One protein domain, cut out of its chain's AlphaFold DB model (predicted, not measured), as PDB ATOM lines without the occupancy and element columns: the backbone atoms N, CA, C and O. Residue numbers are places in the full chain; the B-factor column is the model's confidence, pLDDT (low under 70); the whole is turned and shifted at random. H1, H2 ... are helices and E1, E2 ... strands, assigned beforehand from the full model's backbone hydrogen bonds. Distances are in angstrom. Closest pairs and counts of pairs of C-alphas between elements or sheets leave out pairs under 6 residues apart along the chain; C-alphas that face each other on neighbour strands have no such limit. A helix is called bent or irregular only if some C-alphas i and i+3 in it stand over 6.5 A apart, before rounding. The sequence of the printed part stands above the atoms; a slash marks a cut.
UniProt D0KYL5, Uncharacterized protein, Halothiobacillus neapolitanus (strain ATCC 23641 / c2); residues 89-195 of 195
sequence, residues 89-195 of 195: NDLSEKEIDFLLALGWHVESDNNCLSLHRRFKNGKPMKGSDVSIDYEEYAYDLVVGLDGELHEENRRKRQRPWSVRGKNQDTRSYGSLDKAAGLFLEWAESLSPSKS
ATOM      1  N   ASN A  89     396.212 295.380 348.593       91.94
ATOM      2  CA  ASN A  89     396.867 294.117 348.242       91.94
ATOM      3  C   ASN A  89     397.132 294.023 346.734       91.94
ATOM      4  O   ASN A  89     398.212 293.616 346.334       91.94
ATOM      5  N   ASP A  90     396.204 294.510 345.905       92.94
ATOM      6  CA  ASP A  90     396.368 294.555 344.447       92.94
ATOM      7  C   ASP A  90     397.497 295.518 344.027       92.94
ATOM      8  O   ASP A  90     398.319 295.194 343.174       92.94
ATOM      9  N   LEU A  91     397.596 296.690 344.670       95.06
ATOM     10  CA  LEU A  91     398.732 297.601 344.485       95.06
ATOM     11  C   LEU A  91     400.057 296.949 344.901       95.06
ATOM     12  O   LEU A  91     401.034 297.017 344.159       95.06
ATOM     13  N   SER A  92     400.081 296.320 346.076       94.50
ATOM     14  CA  SER A  92     401.257 295.637 346.606       94.50
ATOM     15  C   SER A  92     401.713 294.543 345.647       94.50
ATOM     16  O   SER A  92     402.870 294.541 345.256       94.50
ATOM     17  N   GLU A  93     400.821 293.645 345.232       94.62
ATOM     18  CA  GLU A  93     401.129 292.525 344.339       94.62
ATOM     19  C   GLU A  93     401.628 292.989 342.968       94.62
ATOM     20  O   GLU A  93     402.624 292.468 342.471       94.62
ATOM     21  N   LYS A  94     400.982 293.996 342.367       96.25
ATOM     22  CA  LYS A  94     401.363 294.502 341.039       96.25
ATOM     23  C   LYS A  94     402.712 295.212 341.019       96.25
ATOM     24  O   LYS A  94     403.378 295.196 339.990       96.25
ATOM     25  N   GLU A  95     403.098 295.858 342.117       96.88
ATOM     26  CA  GLU A  95     404.280 296.727 342.157       96.88
ATOM     27  C   GLU A  95     405.411 296.167 343.046       96.88
ATOM     28  O   GLU A  95     406.455 296.808 343.174       96.88
ATOM     29  N   ILE A  96     405.251 294.976 343.645       96.69
ATOM     30  CA  ILE A  96     406.218 294.415 344.607       96.69
ATOM     31  C   ILE A  96     407.626 294.298 344.020       96.69
ATOM     32  O   ILE A  96     408.587 294.735 344.648       96.69
ATOM     33  N   ASP A  97     407.755 293.778 342.799       97.06
ATOM     34  CA  ASP A  97     409.056 293.572 342.158       97.06
ATOM     35  C   ASP A  97     409.769 294.902 341.902       97.06
ATOM     36  O   ASP A  97     410.970 295.034 342.148       97.06
ATOM     37  N   PHE A  98     409.016 295.920 341.476       96.31
ATOM     38  CA  PHE A  98     409.526 297.274 341.289       96.31
ATOM     39  C   PHE A  98     410.024 297.868 342.614       96.31
ATOM     40  O   PHE A  98     411.138 298.391 342.687       96.31
ATOM     41  N   LEU A  99     409.239 297.742 343.684       97.19
ATOM     42  CA  LEU A  99     409.586 298.265 345.006       97.19
ATOM     43  C   LEU A  99     410.806 297.550 345.608       97.19
ATOM     44  O   LEU A  99     411.696 298.201 346.162       97.19
ATOM     45  N   LEU A 100     410.895 296.227 345.456       96.06
ATOM     46  CA  LEU A 100     412.053 295.443 345.889       96.06
ATOM     47  C   LEU A 100     413.312 295.794 345.087       96.06
ATOM     48  O   LEU A 100     414.391 295.898 345.671       96.06
ATOM     49  N   ALA A 101     413.187 296.041 343.779       95.50
ATOM     50  CA  ALA A 101     414.301 296.478 342.935       95.50
ATOM     51  C   ALA A 101     414.846 297.863 343.337       95.50
ATOM     52  O   ALA A 101     416.040 298.132 343.193       95.50
ATOM     53  N   LEU A 102     414.003 298.726 343.908       95.88
ATOM     54  CA  LEU A 102     414.415 299.989 344.530       95.88
ATOM     55  C   LEU A 102     415.098 299.795 345.903       95.88
ATOM     56  O   LEU A 102     415.604 300.746 346.495       95.88
ATOM     57  N   GLY A 103     415.175 298.565 346.411       95.25
ATOM     58  CA  GLY A 103     415.825 298.235 347.679       95.25
ATOM     59  C   GLY A 103     414.940 298.457 348.905       95.25
ATOM     60  O   GLY A 103     415.444 298.464 350.034       95.25
ATOM     61  N   TRP A 104     413.635 298.648 348.711       97.19
ATOM     62  CA  TRP A 104     412.695 298.780 349.816       97.19
ATOM     63  C   TRP A 104     412.477 297.447 350.532       97.19
ATOM     64  O   TRP A 104     412.447 296.376 349.929       97.19
ATOM     65  N   HIS A 105     412.280 297.515 351.846       97.06
ATOM     66  CA  HIS A 105     411.503 296.504 352.545       97.06
ATOM     67  C   HIS A 105     410.035 296.923 352.517       97.06
ATOM     68  O   HIS A 105     409.721 298.058 352.871       97.06
ATOM     69  N   VAL A 106     409.170 296.019 352.074       97.31
ATOM     70  CA  VAL A 106     407.742 296.274 351.894       97.31
ATOM     71  C   VAL A 106     406.972 295.563 352.999       97.31
ATOM     72  O   VAL A 106     407.150 294.359 353.188       97.31
ATOM     73  N   GLU A 107     406.134 296.309 353.708       96.50
ATOM     74  CA  GLU A 107     405.152 295.786 354.657       96.50
ATOM     75  C   GLU A 107     403.758 296.181 354.161       96.50
ATOM     76  O   GLU A 107     403.557 297.302 353.689       96.50
ATOM     77  N   SER A 108     402.800 295.258 354.211       95.31
ATOM     78  CA  SER A 108     401.429 295.530 353.789       95.31
ATOM     79  C   SER A 108     400.403 294.781 354.621       95.31
ATOM     80  O   SER A 108     400.633 293.666 355.097       95.31
ATOM     81  N   ASP A 109     399.251 295.419 354.776       92.75
ATOM     82  CA  ASP A 109     398.012 294.835 355.259       92.75
ATOM     83  C   ASP A 109     396.834 295.338 354.401       92.75
ATOM     84  O   ASP A 109     397.012 295.987 353.369       92.75
ATOM     85  N   ASN A 110     395.602 295.032 354.813       89.69
ATOM     86  CA  ASN A 110     394.407 295.387 354.043       89.69
ATOM     87  C   ASN A 110     394.202 296.905 353.865       89.69
ATOM     88  O   ASN A 110     393.537 297.317 352.914       89.69
ATOM     89  N   ASN A 111     394.733 297.718 354.780       94.00
ATOM     90  CA  ASN A 111     394.516 299.159 354.862       94.00
ATOM     91  C   ASN A 111     395.807 299.976 354.761       94.00
ATOM     92  O   ASN A 111     395.712 301.195 354.649       94.00
ATOM     93  N   CYS A 112     396.984 299.358 354.750       96.56
ATOM     94  CA  CYS A 112     398.257 300.057 354.657       96.56
ATOM     95  C   CYS A 112     399.259 299.312 353.768       96.56
ATOM     96  O   CYS A 112     399.362 298.090 353.804       96.56
ATOM     97  N   LEU A 113     400.028 300.065 352.986       98.06
ATOM     98  CA  LEU A 113     401.255 299.605 352.339       98.06
ATOM     99  C   LEU A 113     402.368 300.594 352.676       98.06
ATOM    100  O   LEU A 113     402.261 301.789 352.383       98.06
ATOM    101  N   SER A 114     403.447 300.098 353.271       98.00
ATOM    102  CA  SER A 114     404.551 300.905 353.773       98.00
ATOM    103  C   SER A 114     405.912 300.411 353.288       98.00
ATOM    104  O   SER A 114     406.179 299.217 353.135       98.00
ATOM    105  N   LEU A 115     406.795 301.372 353.022       98.19
ATOM    106  CA  LEU A 115     408.142 301.167 352.508       98.19
ATOM    107  C   LEU A 115     409.163 301.590 353.553       98.19
ATOM    108  O   LEU A 115     409.155 302.721 354.047       98.19
ATOM    109  N   HIS A 116     410.072 300.677 353.863       97.44
ATOM    110  CA  HIS A 116     411.037 300.811 354.940       97.44
ATOM    111  C   HIS A 116     412.450 300.653 354.390       97.44
ATOM    112  O   HIS A 116     412.750 299.729 353.629       97.44
ATOM    113  N   ARG A 117     413.358 301.531 354.821       95.31
ATOM    114  CA  ARG A 117     414.791 301.287 354.642       95.31
ATOM    115  C   ARG A 117     415.269 300.201 355.595       95.31
ATOM    116  O   ARG A 117     414.652 299.930 356.625       95.31
ATOM    117  N   ARG A 118     416.416 299.605 355.277       94.56
ATOM    118  CA  ARG A 118     417.142 298.712 356.185       94.56
ATOM    119  C   ARG A 118     418.274 299.466 356.872       94.56
ATOM    120  O   ARG A 118     418.933 300.313 356.273       94.56
ATOM    121  N   PHE A 119     418.523 299.143 358.134       90.31
ATOM    122  CA  PHE A 119     419.746 299.541 358.824       90.31
ATOM    123  C   PHE A 119     420.968 298.842 358.204       90.31
ATOM    124  O   PHE A 119     420.840 297.834 357.510       90.31
ATOM    125  N   LYS A 120     422.179 299.303 358.547       88.44
ATOM    126  CA  LYS A 120     423.445 298.663 358.124       88.44
ATOM    127  C   LYS A 120     423.555 297.184 358.523       88.44
ATOM    128  O   LYS A 120     424.299 296.439 357.904       88.44
ATOM    129  N   ASN A 121     422.818 296.758 359.550       90.06
ATOM    130  CA  ASN A 121     422.743 295.363 359.994       90.06
ATOM    131  C   ASN A 121     421.704 294.522 359.218       90.06
ATOM    132  O   ASN A 121     421.404 293.404 359.626       90.06
ATOM    133  N   GLY A 122     421.102 295.072 358.157       87.75
ATOM    134  CA  GLY A 122     420.108 294.411 357.311       87.75
ATOM    135  C   GLY A 122     418.683 294.390 357.869       87.75
ATOM    136  O   GLY A 122     417.759 294.023 357.141       87.75
ATOM    137  N   LYS A 123     418.451 294.799 359.125       92.50
ATOM    138  CA  LYS A 123     417.102 294.815 359.714       92.50
ATOM    139  C   LYS A 123     416.272 295.983 359.166       92.50
ATOM    140  O   LYS A 123     416.821 297.081 359.047       92.50
ATOM    141  N   PRO A 124     414.975 295.791 358.868       91.69
ATOM    142  CA  PRO A 124     414.082 296.891 358.517       91.69
ATOM    143  C   PRO A 124     413.986 297.942 359.629       91.69
ATOM    144  O   PRO A 124     414.040 297.620 360.819       91.69
ATOM    145  N   MET A 125     413.866 299.208 359.242       93.81
ATOM    146  CA  MET A 125     413.571 300.302 360.161       93.81
ATOM    147  C   MET A 125     412.092 300.282 360.548       93.81
ATOM    148  O   MET A 125     411.234 300.083 359.699       93.81
ATOM    149  N   LYS A 126     411.785 300.566 361.820       90.88
ATOM    150  CA  LYS A 126     410.395 300.613 362.309       90.88
ATOM    151  C   LYS A 126     409.576 301.735 361.657       90.88
ATOM    152  O   LYS A 126     408.386 301.576 361.429       90.88
ATOM    153  N   GLY A 127     410.203 302.880 361.389       91.38
ATOM    154  CA  GLY A 127     409.556 303.983 360.683       91.38
ATOM    155  C   GLY A 127     409.549 303.726 359.181       91.38
ATOM    156  O   GLY A 127     410.609 303.465 358.611       91.38
ATOM    157  N   SER A 128     408.375 303.823 358.564       96.06
ATOM    158  CA  SER A 128     408.247 303.850 357.110       96.06
ATOM    159  C   SER A 128     408.756 305.180 356.564       96.06
ATOM    160  O   SER A 128     408.454 306.240 357.119       96.06
ATOM    161  N   ASP A 129     409.459 305.139 355.441       97.00
ATOM    162  CA  ASP A 129     409.832 306.340 354.698       97.00
ATOM    163  C   ASP A 129     408.736 306.767 353.723       97.00
ATOM    164  O   ASP A 129     408.603 307.954 353.448       97.00
ATOM    165  N   VAL A 130     407.945 305.824 353.215       98.00
ATOM    166  CA  VAL A 130     406.772 306.099 352.378       98.00
ATOM    167  C   VAL A 130     405.649 305.172 352.819       98.00
ATOM    168  O   VAL A 130     405.900 304.004 353.098       98.00
ATOM    169  N   SER A 131     404.422 305.668 352.911       98.06
ATOM    170  CA  SER A 131     403.243 304.840 353.187       98.06
ATOM    171  C   SER A 131     402.024 305.350 352.437       98.06
ATOM    172  O   SER A 131     401.914 306.544 352.142       98.06
ATOM    173  N   ILE A 132     401.129 304.426 352.116       98.31
ATOM    174  CA  ILE A 132     399.771 304.692 351.664       98.31
ATOM    175  C   ILE A 132     398.806 303.967 352.598       98.31
ATOM    176  O   ILE A 132     398.959 302.775 352.844       98.31
ATOM    177  N   ASP A 133     397.817 304.695 353.102       97.12
ATOM    178  CA  ASP A 133     396.873 304.228 354.112       97.12
ATOM    179  C   ASP A 133     395.425 304.494 353.678       97.12
ATOM    180  O   ASP A 133     395.129 305.520 353.053       97.12
ATOM    181  N   TYR A 134     394.513 303.598 354.053       96.31
ATOM    182  CA  TYR A 134     393.069 303.748 353.906       96.31
ATOM    183  C   TYR A 134     392.399 303.977 355.261       96.31
ATOM    184  O   TYR A 134     392.372 303.105 356.126       96.31
ATOM    185  N   GLU A 135     391.778 305.142 355.411       94.00
ATOM    186  CA  GLU A 135     391.009 305.524 356.591       94.00
ATOM    187  C   GLU A 135     389.625 306.013 356.151       94.00
ATOM    188  O   GLU A 135     389.450 307.163 355.742       94.00
ATOM    189  N   GLU A 136     388.610 305.147 356.216       93.31
ATOM    190  CA  GLU A 136     387.253 305.511 355.777       93.31
ATOM    191  C   GLU A 136     386.609 306.582 356.672       93.31
ATOM    192  O   GLU A 136     385.862 307.439 356.191       93.31
ATOM    193  N   TYR A 137     386.906 306.553 357.971       93.31
ATOM    194  CA  TYR A 137     386.307 307.434 358.968       93.31
ATOM    195  C   TYR A 137     387.369 308.295 359.646       93.31
ATOM    196  O   TYR A 137     388.487 307.852 359.875       93.31
ATOM    197  N   ALA A 138     386.991 309.526 359.976       91.38
ATOM    198  CA  ALA A 138     387.716 310.378 360.906       91.38
ATOM    199  C   ALA A 138     386.846 310.590 362.146       91.38
ATOM    200  O   ALA A 138     385.621 310.651 362.027       91.38
ATOM    201  N   TYR A 139     387.474 310.739 363.301       92.19
ATOM    202  CA  TYR A 139     386.828 311.051 364.569       92.19
ATOM    203  C   TYR A 139     387.663 312.093 365.310       92.19
ATOM    204  O   TYR A 139     388.848 312.278 365.018       92.19
ATOM    205  N   ASP A 140     387.030 312.781 366.248       91.19
ATOM    206  CA  ASP A 140     387.704 313.673 367.176       91.19
ATOM    207  C   ASP A 140     387.952 312.884 368.474       91.19
ATOM    208  O   ASP A 140     387.055 312.206 368.969       91.19
ATOM    209  N   LEU A 141     389.177 312.928 369.001       91.31
ATOM    210  CA  LEU A 141     389.498 312.326 370.296       91.31
ATOM    211  C   LEU A 141     389.209 313.341 371.397       91.31
ATOM    212  O   LEU A 141     389.809 314.418 371.419       91.31
ATOM    213  N   VAL A 142     388.316 312.989 372.314       93.12
ATOM    214  CA  VAL A 142     387.948 313.822 373.460       93.12
ATOM    215  C   VAL A 142     388.296 313.114 374.761       93.12
ATOM    216  O   VAL A 142     388.200 311.894 374.863       93.12
ATOM    217  N   VAL A 143     388.730 313.878 375.762       94.44
ATOM    218  CA  VAL A 143     388.988 313.339 377.102       94.44
ATOM    219  C   VAL A 143     387.673 313.333 377.873       94.44
ATOM    220  O   VAL A 143     387.060 314.386 378.061       94.44
ATOM    221  N   GLY A 144     387.241 312.149 378.296       90.50
ATOM    222  CA  GLY A 144     386.040 311.943 379.093       90.50
ATOM    223  C   GLY A 144     386.211 312.396 380.542       90.50
ATOM    224  O   GLY A 144     387.312 312.673 381.019       90.50
ATOM    225  N   LEU A 145     385.097 312.452 381.276       89.75
ATOM    226  CA  LEU A 145     385.093 312.778 382.711       89.75
ATOM    227  C   LEU A 145     385.778 311.702 383.572       89.75
ATOM    228  O   LEU A 145     386.154 311.969 384.711       89.75
ATOM    229  N   ASP A 146     385.938 310.503 383.021       93.00
ATOM    230  CA  ASP A 146     386.714 309.387 383.563       93.00
ATOM    231  C   ASP A 146     388.227 309.515 383.302       93.00
ATOM    232  O   ASP A 146     389.012 308.744 383.849       93.00
ATOM    233  N   GLY A 147     388.649 310.506 382.508       90.75
ATOM    234  CA  GLY A 147     390.033 310.681 382.074       90.75
ATOM    235  C   GLY A 147     390.441 309.775 380.908       90.75
ATOM    236  O   GLY A 147     391.607 309.810 380.512       90.75
ATOM    237  N   GLU A 148     389.518 308.991 380.345       94.50
ATOM    238  CA  GLU A 148     389.778 308.147 379.179       94.50
ATOM    239  C   GLU A 148     389.577 308.917 377.868       94.50
ATOM    240  O   GLU A 148     388.911 309.953 377.820       94.50
ATOM    241  N   LEU A 149     390.194 308.435 376.784       91.88
ATOM    242  CA  LEU A 149     389.995 308.991 375.448       91.88
ATOM    243  C   LEU A 149     388.794 308.323 374.785       91.88
ATOM    244  O   LEU A 149     388.778 307.106 374.609       91.88
ATOM    245  N   HIS A 150     387.838 309.136 374.351       89.50
ATOM    246  CA  HIS A 150     386.650 308.704 373.626       89.50
ATOM    247  C   HIS A 150     386.687 309.233 372.193       89.50
ATOM    248  O   HIS A 150     387.167 310.338 371.932       89.50
ATOM    249  N   GLU A 151     386.177 308.436 371.255       91.56
ATOM    250  CA  GLU A 151     385.984 308.854 369.866       91.56
ATOM    251  C   GLU A 151     384.612 309.521 369.712       91.56
ATOM    252  O   GLU A 151     383.572 308.889 369.900       91.56
ATOM    253  N   GLU A 152     384.598 310.785 369.304       91.00
ATOM    254  CA  GLU A 152     383.382 311.529 368.976       91.00
ATOM    255  C   GLU A 152     383.383 312.003 367.513       91.00
ATOM    256  O   GLU A 152     384.375 311.906 366.790       91.00
ATOM    257  N   ASN A 153     382.236 312.507 367.041       88.12
ATOM    258  CA  ASN A 153     382.082 313.127 365.716       88.12
ATOM    259  C   ASN A 153     382.570 312.268 364.537       88.12
ATOM    260  O   ASN A 153     383.142 312.780 363.565       88.12
ATOM    261  N   ARG A 154     382.318 310.955 364.598       92.12
ATOM    262  CA  ARG A 154     382.689 310.023 363.531       92.12
ATOM    263  C   ARG A 154     382.069 310.453 362.199       92.12
ATOM    264  O   ARG A 154     380.854 310.428 362.014       92.12
ATOM    265  N   ARG A 155     382.923 310.807 361.241       93.31
ATOM    266  CA  ARG A 155     382.547 311.305 359.914       93.31
ATOM    267  C   ARG A 155     383.256 310.528 358.817       93.31
ATOM    268  O   ARG A 155     384.449 310.253 358.909       93.31
ATOM    269  N   LYS A 156     382.529 310.197 357.749       94.69
ATOM    270  CA  LYS A 156     383.112 309.553 356.566       94.69
ATOM    271  C   LYS A 156     384.030 310.533 355.832       94.69
ATOM    272  O   LYS A 156     383.642 311.674 355.568       94.69
ATOM    273  N   ARG A 157     385.248 310.108 355.490       93.94
ATOM    274  CA  ARG A 157     386.212 310.947 354.770       93.94
ATOM    275  C   ARG A 157     385.847 311.025 353.293       93.94
ATOM    276  O   ARG A 157     385.662 310.019 352.623       93.94
ATOM    277  N   GLN A 158     385.848 312.245 352.758       92.94
ATOM    278  CA  GLN A 158     385.755 312.490 351.309       92.94
ATOM    279  C   GLN A 158     387.021 312.037 350.561       92.94
ATOM    280  O   GLN A 158     387.018 311.870 349.344       92.94
ATOM    281  N   ARG A 159     388.134 311.897 351.290       94.56
ATOM    282  CA  ARG A 159     389.450 311.505 350.780       94.56
ATOM    283  C   ARG A 159     390.073 310.483 351.737       94.56
ATOM    284  O   ARG A 159     390.864 310.889 352.588       94.56
ATOM    285  N   PRO A 160     389.638 309.214 351.680       95.94
ATOM    286  CA  PRO A 160     390.029 308.207 352.664       95.94
ATOM    287  C   PRO A 160     391.453 307.680 352.451       95.94
ATOM    288  O   PRO A 160     392.036 307.125 353.371       95.94
ATOM    289  N   TRP A 161     392.031 307.885 351.268       97.12
ATOM    290  CA  TRP A 161     393.396 307.471 350.959       97.12
ATOM    291  C   TRP A 161     394.377 308.551 351.389       97.12
ATOM    292  O   TRP A 161     394.255 309.682 350.922       97.12
ATOM    293  N   SER A 162     395.352 308.230 352.228       97.19
ATOM    294  CA  SER A 162     396.411 309.154 352.641       97.19
ATOM    295  C   SER A 162     397.771 308.609 352.241       97.19
ATOM    296  O   SER A 162     398.020 307.421 352.370       97.19
ATOM    297  N   VAL A 163     398.645 309.475 351.736       98.12
ATOM    298  CA  VAL A 163     400.016 309.128 351.358       98.12
ATOM    299  C   VAL A 163     400.966 309.982 352.179       98.12
ATOM    300  O   VAL A 163     400.825 311.211 352.225       98.12
ATOM    301  N   ARG A 164     401.934 309.333 352.819       97.88
ATOM    302  CA  ARG A 164     402.971 309.966 353.637       97.88
ATOM    303  C   ARG A 164     404.337 309.641 353.056       97.88
ATOM    304  O   ARG A 164     404.572 308.526 352.602       97.88
ATOM    305  N   GLY A 165     405.231 310.620 353.078       96.31
ATOM    306  CA  GLY A 165     406.603 310.491 352.605       96.31
ATOM    307  C   GLY A 165     407.547 311.187 353.575       96.31
ATOM    308  O   GLY A 165     407.202 312.202 354.180       96.31
ATOM    309  N   LYS A 166     408.749 310.649 353.749       94.75
ATOM    310  CA  LYS A 166     409.765 311.230 354.619       94.75
ATOM    311  C   LYS A 166     410.120 312.630 354.129       94.75
ATOM    312  O   LYS A 166     410.541 312.797 352.988       94.75
ATOM    313  N   ASN A 167     409.992 313.616 355.017       93.44
ATOM    314  CA  ASN A 167     410.174 315.040 354.711       93.44
ATOM    315  C   ASN A 167     409.222 315.572 353.618       93.44
ATOM    316  O   ASN A 167     409.553 316.544 352.945       93.44
ATOM    317  N   GLN A 168     408.062 314.937 353.429       93.38
ATOM    318  CA  GLN A 168     407.009 315.381 352.517       93.38
ATOM    319  C   GLN A 168     405.728 315.676 353.302       93.38
ATOM    320  O   GLN A 168     405.414 314.992 354.279       93.38
ATOM    321  N   ASP A 169     404.956 316.660 352.847       94.94
ATOM    322  CA  ASP A 169     403.629 316.920 353.405       94.94
ATOM    323  C   ASP A 169     402.678 315.768 353.085       94.94
ATOM    324  O   ASP A 169     402.587 315.330 351.939       94.94
ATOM    325  N   THR A 170     401.912 315.316 354.078       96.19
ATOM    326  CA  THR A 170     400.895 314.274 353.874       96.19
ATOM    327  C   THR A 170     399.830 314.746 352.883       96.19
ATOM    328  O   THR A 170     399.312 315.860 352.997       96.19
ATOM    329  N   ARG A 171     399.459 313.892 351.922       96.69
ATOM    330  CA  ARG A 171     398.417 314.196 350.927       96.69
ATOM    331  C   ARG A 171     397.305 313.162 350.961       96.69
ATOM    332  O   ARG A 171     397.581 311.969 350.990       96.69
ATOM    333  N   SER A 172     396.057 313.622 350.886       96.38
ATOM    334  CA  SER A 172     394.884 312.739 350.855       96.38
ATOM    335  C   SER A 172     394.139 312.792 349.522       96.38
ATOM    336  O   SER A 172     394.003 313.855 348.905       96.38
ATOM    337  N   TYR A 173     393.596 311.648 349.107       94.81
ATOM    338  CA  TYR A 173     392.960 311.407 347.817       94.81
ATOM    339  C   TYR A 173     391.618 310.682 347.966       94.81
ATOM    340  O   TYR A 173     391.394 309.903 348.889       94.81
ATOM    341  N   GLY A 174     390.711 310.944 347.022       92.62
ATOM    342  CA  GLY A 174     389.421 310.251 346.927       92.62
ATOM    343  C   GLY A 174     389.495 308.880 346.249       92.62
ATOM    344  O   GLY A 174     388.546 308.116 346.352       92.62
ATOM    345  N   SER A 175     390.594 308.557 345.560       93.12
ATOM    346  CA  SER A 175     390.752 307.298 344.824       93.12
ATOM    347  C   SER A 175     392.132 306.685 345.044       93.12
ATOM    348  O   SER A 175     393.125 307.417 345.124       93.12
ATOM    349  N   LEU A 176     392.176 305.350 345.078       94.19
ATOM    350  CA  LEU A 176     393.406 304.579 345.249       94.19
ATOM    351  C   LEU A 176     394.396 304.862 344.119       94.19
ATOM    352  O   LEU A 176     395.525 305.223 344.405       94.19
ATOM    353  N   ASP A 177     393.971 304.841 342.854       93.31
ATOM    354  CA  ASP A 177     394.868 305.081 341.710       93.31
ATOM    355  C   ASP A 177     395.646 306.404 341.795       93.31
ATOM    356  O   ASP A 177     396.824 306.475 341.445       93.31
ATOM    357  N   LYS A 178     395.006 307.472 342.292       91.69
ATOM    358  CA  LYS A 178     395.673 308.773 342.448       91.69
ATOM    359  C   LYS A 178     396.659 308.766 343.610       91.69
ATOM    360  O   LYS A 178     397.721 309.372 343.494       91.69
ATOM    361  N   ALA A 179     396.298 308.112 344.711       96.31
ATOM    362  CA  ALA A 179     397.183 307.939 345.854       96.31
ATOM    363  C   ALA A 179     398.387 307.053 345.489       96.31
ATOM    364  O   ALA A 179     399.521 307.442 345.746       96.31
ATOM    365  N   ALA A 180     398.149 305.933 344.802       96.56
ATOM    366  CA  ALA A 180     399.161 305.014 344.293       96.56
ATOM    367  C   ALA A 180     400.162 305.721 343.370       96.56
ATOM    368  O   ALA A 180     401.364 305.532 343.513       96.56
ATOM    369  N   GLY A 181     399.686 306.603 342.482       94.69
ATOM    370  CA  GLY A 181     400.565 307.403 341.628       94.69
ATOM    371  C   GLY A 181     401.584 308.230 342.422       94.69
ATOM    372  O   GLY A 181     402.773 308.180 342.118       94.69
ATOM    373  N   LEU A 182     401.145 308.941 343.469       96.06
ATOM    374  CA  LEU A 182     402.064 309.695 344.332       96.06
ATOM    375  C   LEU A 182     402.951 308.766 345.171       96.06
ATOM    376  O   LEU A 182     404.135 309.035 345.343       96.06
ATOM    377  N   PHE A 183     402.383 307.683 345.701       98.06
ATOM    378  CA  PHE A 183     403.117 306.697 346.488       98.06
ATOM    379  C   PHE A 183     404.309 306.133 345.701       98.06
ATOM    380  O   PHE A 183     405.420 306.115 346.223       98.06
ATOM    381  N   LEU A 184     404.108 305.752 344.435       97.25
ATOM    382  CA  LEU A 184     405.167 305.233 343.566       97.25
ATOM    383  C   LEU A 184     406.190 306.316 343.178       97.25
ATOM    384  O   LEU A 184     407.389 306.049 343.181       97.25
ATOM    385  N   GLU A 185     405.744 307.551 342.923       96.06
ATOM    386  CA  GLU A 185     406.633 308.705 342.695       96.06
ATOM    387  C   GLU A 185     407.569 308.943 343.897       96.06
ATOM    388  O   GLU A 185     408.778 309.162 343.753       96.06
ATOM    389  N   TRP A 186     407.030 308.862 345.115       97.31
ATOM    390  CA  TRP A 186     407.814 308.987 346.343       97.31
ATOM    391  C   TRP A 186     408.688 307.768 346.618       97.31
ATOM    392  O   TRP A 186     409.834 307.941 347.028       97.31
ATOM    393  N   ALA A 187     408.204 306.559 346.339       97.00
ATOM    394  CA  ALA A 187     408.998 305.338 346.431       97.00
ATOM    395  C   ALA A 187     410.256 305.423 345.557       97.00
ATOM    396  O   ALA A 187     411.339 305.025 345.986       97.00
ATOM    397  N   GLU A 188     410.132 305.972 344.349       96.19
ATOM    398  CA  GLU A 188     411.260 306.125 343.438       96.19
ATOM    399  C   GLU A 188     412.211 307.257 343.858       96.19
ATOM    400  O   GLU A 188     413.433 307.080 343.858       96.19
ATOM    401  N   SER A 189     411.674 308.429 344.204       94.38
ATOM    402  CA  SER A 189     412.487 309.608 344.546       94.38
ATOM    403  C   SER A 189     413.209 309.481 345.888       94.38
ATOM    404  O   SER A 189     414.305 310.017 346.040       94.38
ATOM    405  N   LEU A 190     412.636 308.744 346.843       94.69
ATOM    406  CA  LEU A 190     413.215 308.493 348.169       94.69
ATOM    407  C   LEU A 190     413.928 307.135 348.263       94.69
ATOM    408  O   LEU A 190     414.298 306.714 349.361       94.69
ATOM    409  N   SER A 191     414.101 306.452 347.127       93.38
ATOM    410  CA  SER A 191     414.626 305.091 347.042       93.38
ATOM    411  C   SER A 191     415.975 304.918 347.761       93.38
ATOM    412  O   SER A 191     416.905 305.691 347.504       93.38
ATOM    413  N   PRO A 192     416.154 303.865 348.587       89.62
ATOM    414  CA  PRO A 192     417.457 303.534 349.155       89.62
ATOM    415  C   PRO A 192     418.515 303.190 348.105       89.62
ATOM    416  O   PRO A 192     419.692 303.377 348.387       89.62
ATOM    417  N   SER A 193     418.138 302.728 346.908       83.94
ATOM    418  CA  SER A 193     419.103 302.448 345.835       83.94
ATOM    419  C   SER A 193     419.715 303.701 345.195       83.94
ATOM    420  O   SER A 193     420.736 303.596 344.518       83.94
ATOM    421  N   LYS A 194     419.110 304.882 345.397       69.56
ATOM    422  CA  LYS A 194     419.603 306.175 344.888       69.56
ATOM    423  C   LYS A 194     420.344 307.002 345.957       69.56
ATOM    424  O   LYS A 194     420.794 308.102 345.638       69.56
ATOM    425  N   SER A 195     420.449 306.510 347.198       55.56
ATOM    426  CA  SER A 195     421.002 307.230 348.362       55.56
ATOM    427  C   SER A 195     422.350 306.697 348.838       55.56
ATOM    428  O   SER A 195     422.682 305.527 348.564       55.56
TER     429      SER A 195
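AT A GLANCE: This is residues 89 to 195 of the 195 residues of an uncharacterized protein of Halothiobacillus neapolitanus (strain ATCC 23641 / c2) (UniProt D0KYL5). A five-stranded antiparallel sheet has two helices, H1 and H2, side by side over one face, and a long two-stranded hairpin, E4 and E5, reaches away from this body as an arm. The printed part has 107 residues, with two named helices and seven named strands in the order H1 E1 E2 E3 E4 E5 E6 E7 H2. The large sheet has the order E1 - E2 - E3 - E6 - E7; the class is mixed, helices and strands. The whole is loose, with a radius of gyration of the C-alphas of 16.1 A, and elongated, spanning 50 by 32 by 23 A.

IN THESE COORDINATES: The large sheet holds E1, residues 105 to 108, E2, 112 to 116, E3, 130 to 134, E6, 161 to 165, and E7, 171 to 173. H1, residues 89 to 101, is 18.4 A long from C-alpha 89 at (396.867, 294.117, 348.242). H2, residues 176 to 189, is 19.7 A long and ends with C-alpha 189 at (412.487, 309.608, 344.546). E4, residues 137 to 143, is 19.3 A long and E5, 149 to 156, 20.1 A.

HOW THE PARTS SIT: E1 E2 E3 form a meander, each strand the antiparallel neighbour of the one before; N 107 and O 114 are 3.0 A apart, N 113 and O 132 2.9 A. Between E3 and E6, N 131 and O 164 are 2.9 A apart; between E6 and E7, N 163 and O 171, 2.8 A. H1 and H2 are on the same face, making two layers, helices over a sheet, at heights of 9.3 A and 8.0 A over the sheet. H1 lies over E1; H2 lies over E6 and only just over E3, with 3 C-alphas. The closest C-alphas of E6 and H2, Val 163 and Phe 183, are 6.3 A apart. H1 and H2 are close but not clearly touching, closest at C-alphas 99 and 187, 7.2 A, at a shallow tilt of 12 degrees, the same way. H1 is irregular, with C-alphas 94 and 97 7.8 A apart. Every O i to N i+4 pair is within hydrogen-bond range in H2, 7 of 9 in H1. E3 runs on into E4 at 93 degrees across 2 residues. In the hairpin E4 and E5, N 140 and O 152 are 2.8 A apart; E5 bends by 56 degrees at residue 153.

THE WHOLE: The C-alphas farthest apart, Ala 101 and Leu 145, are 52.0 A apart. The printed part has no cut. The link E2 to E3, residues 117 to 129, is long. Residues 194 to 195 have pLDDT under 70.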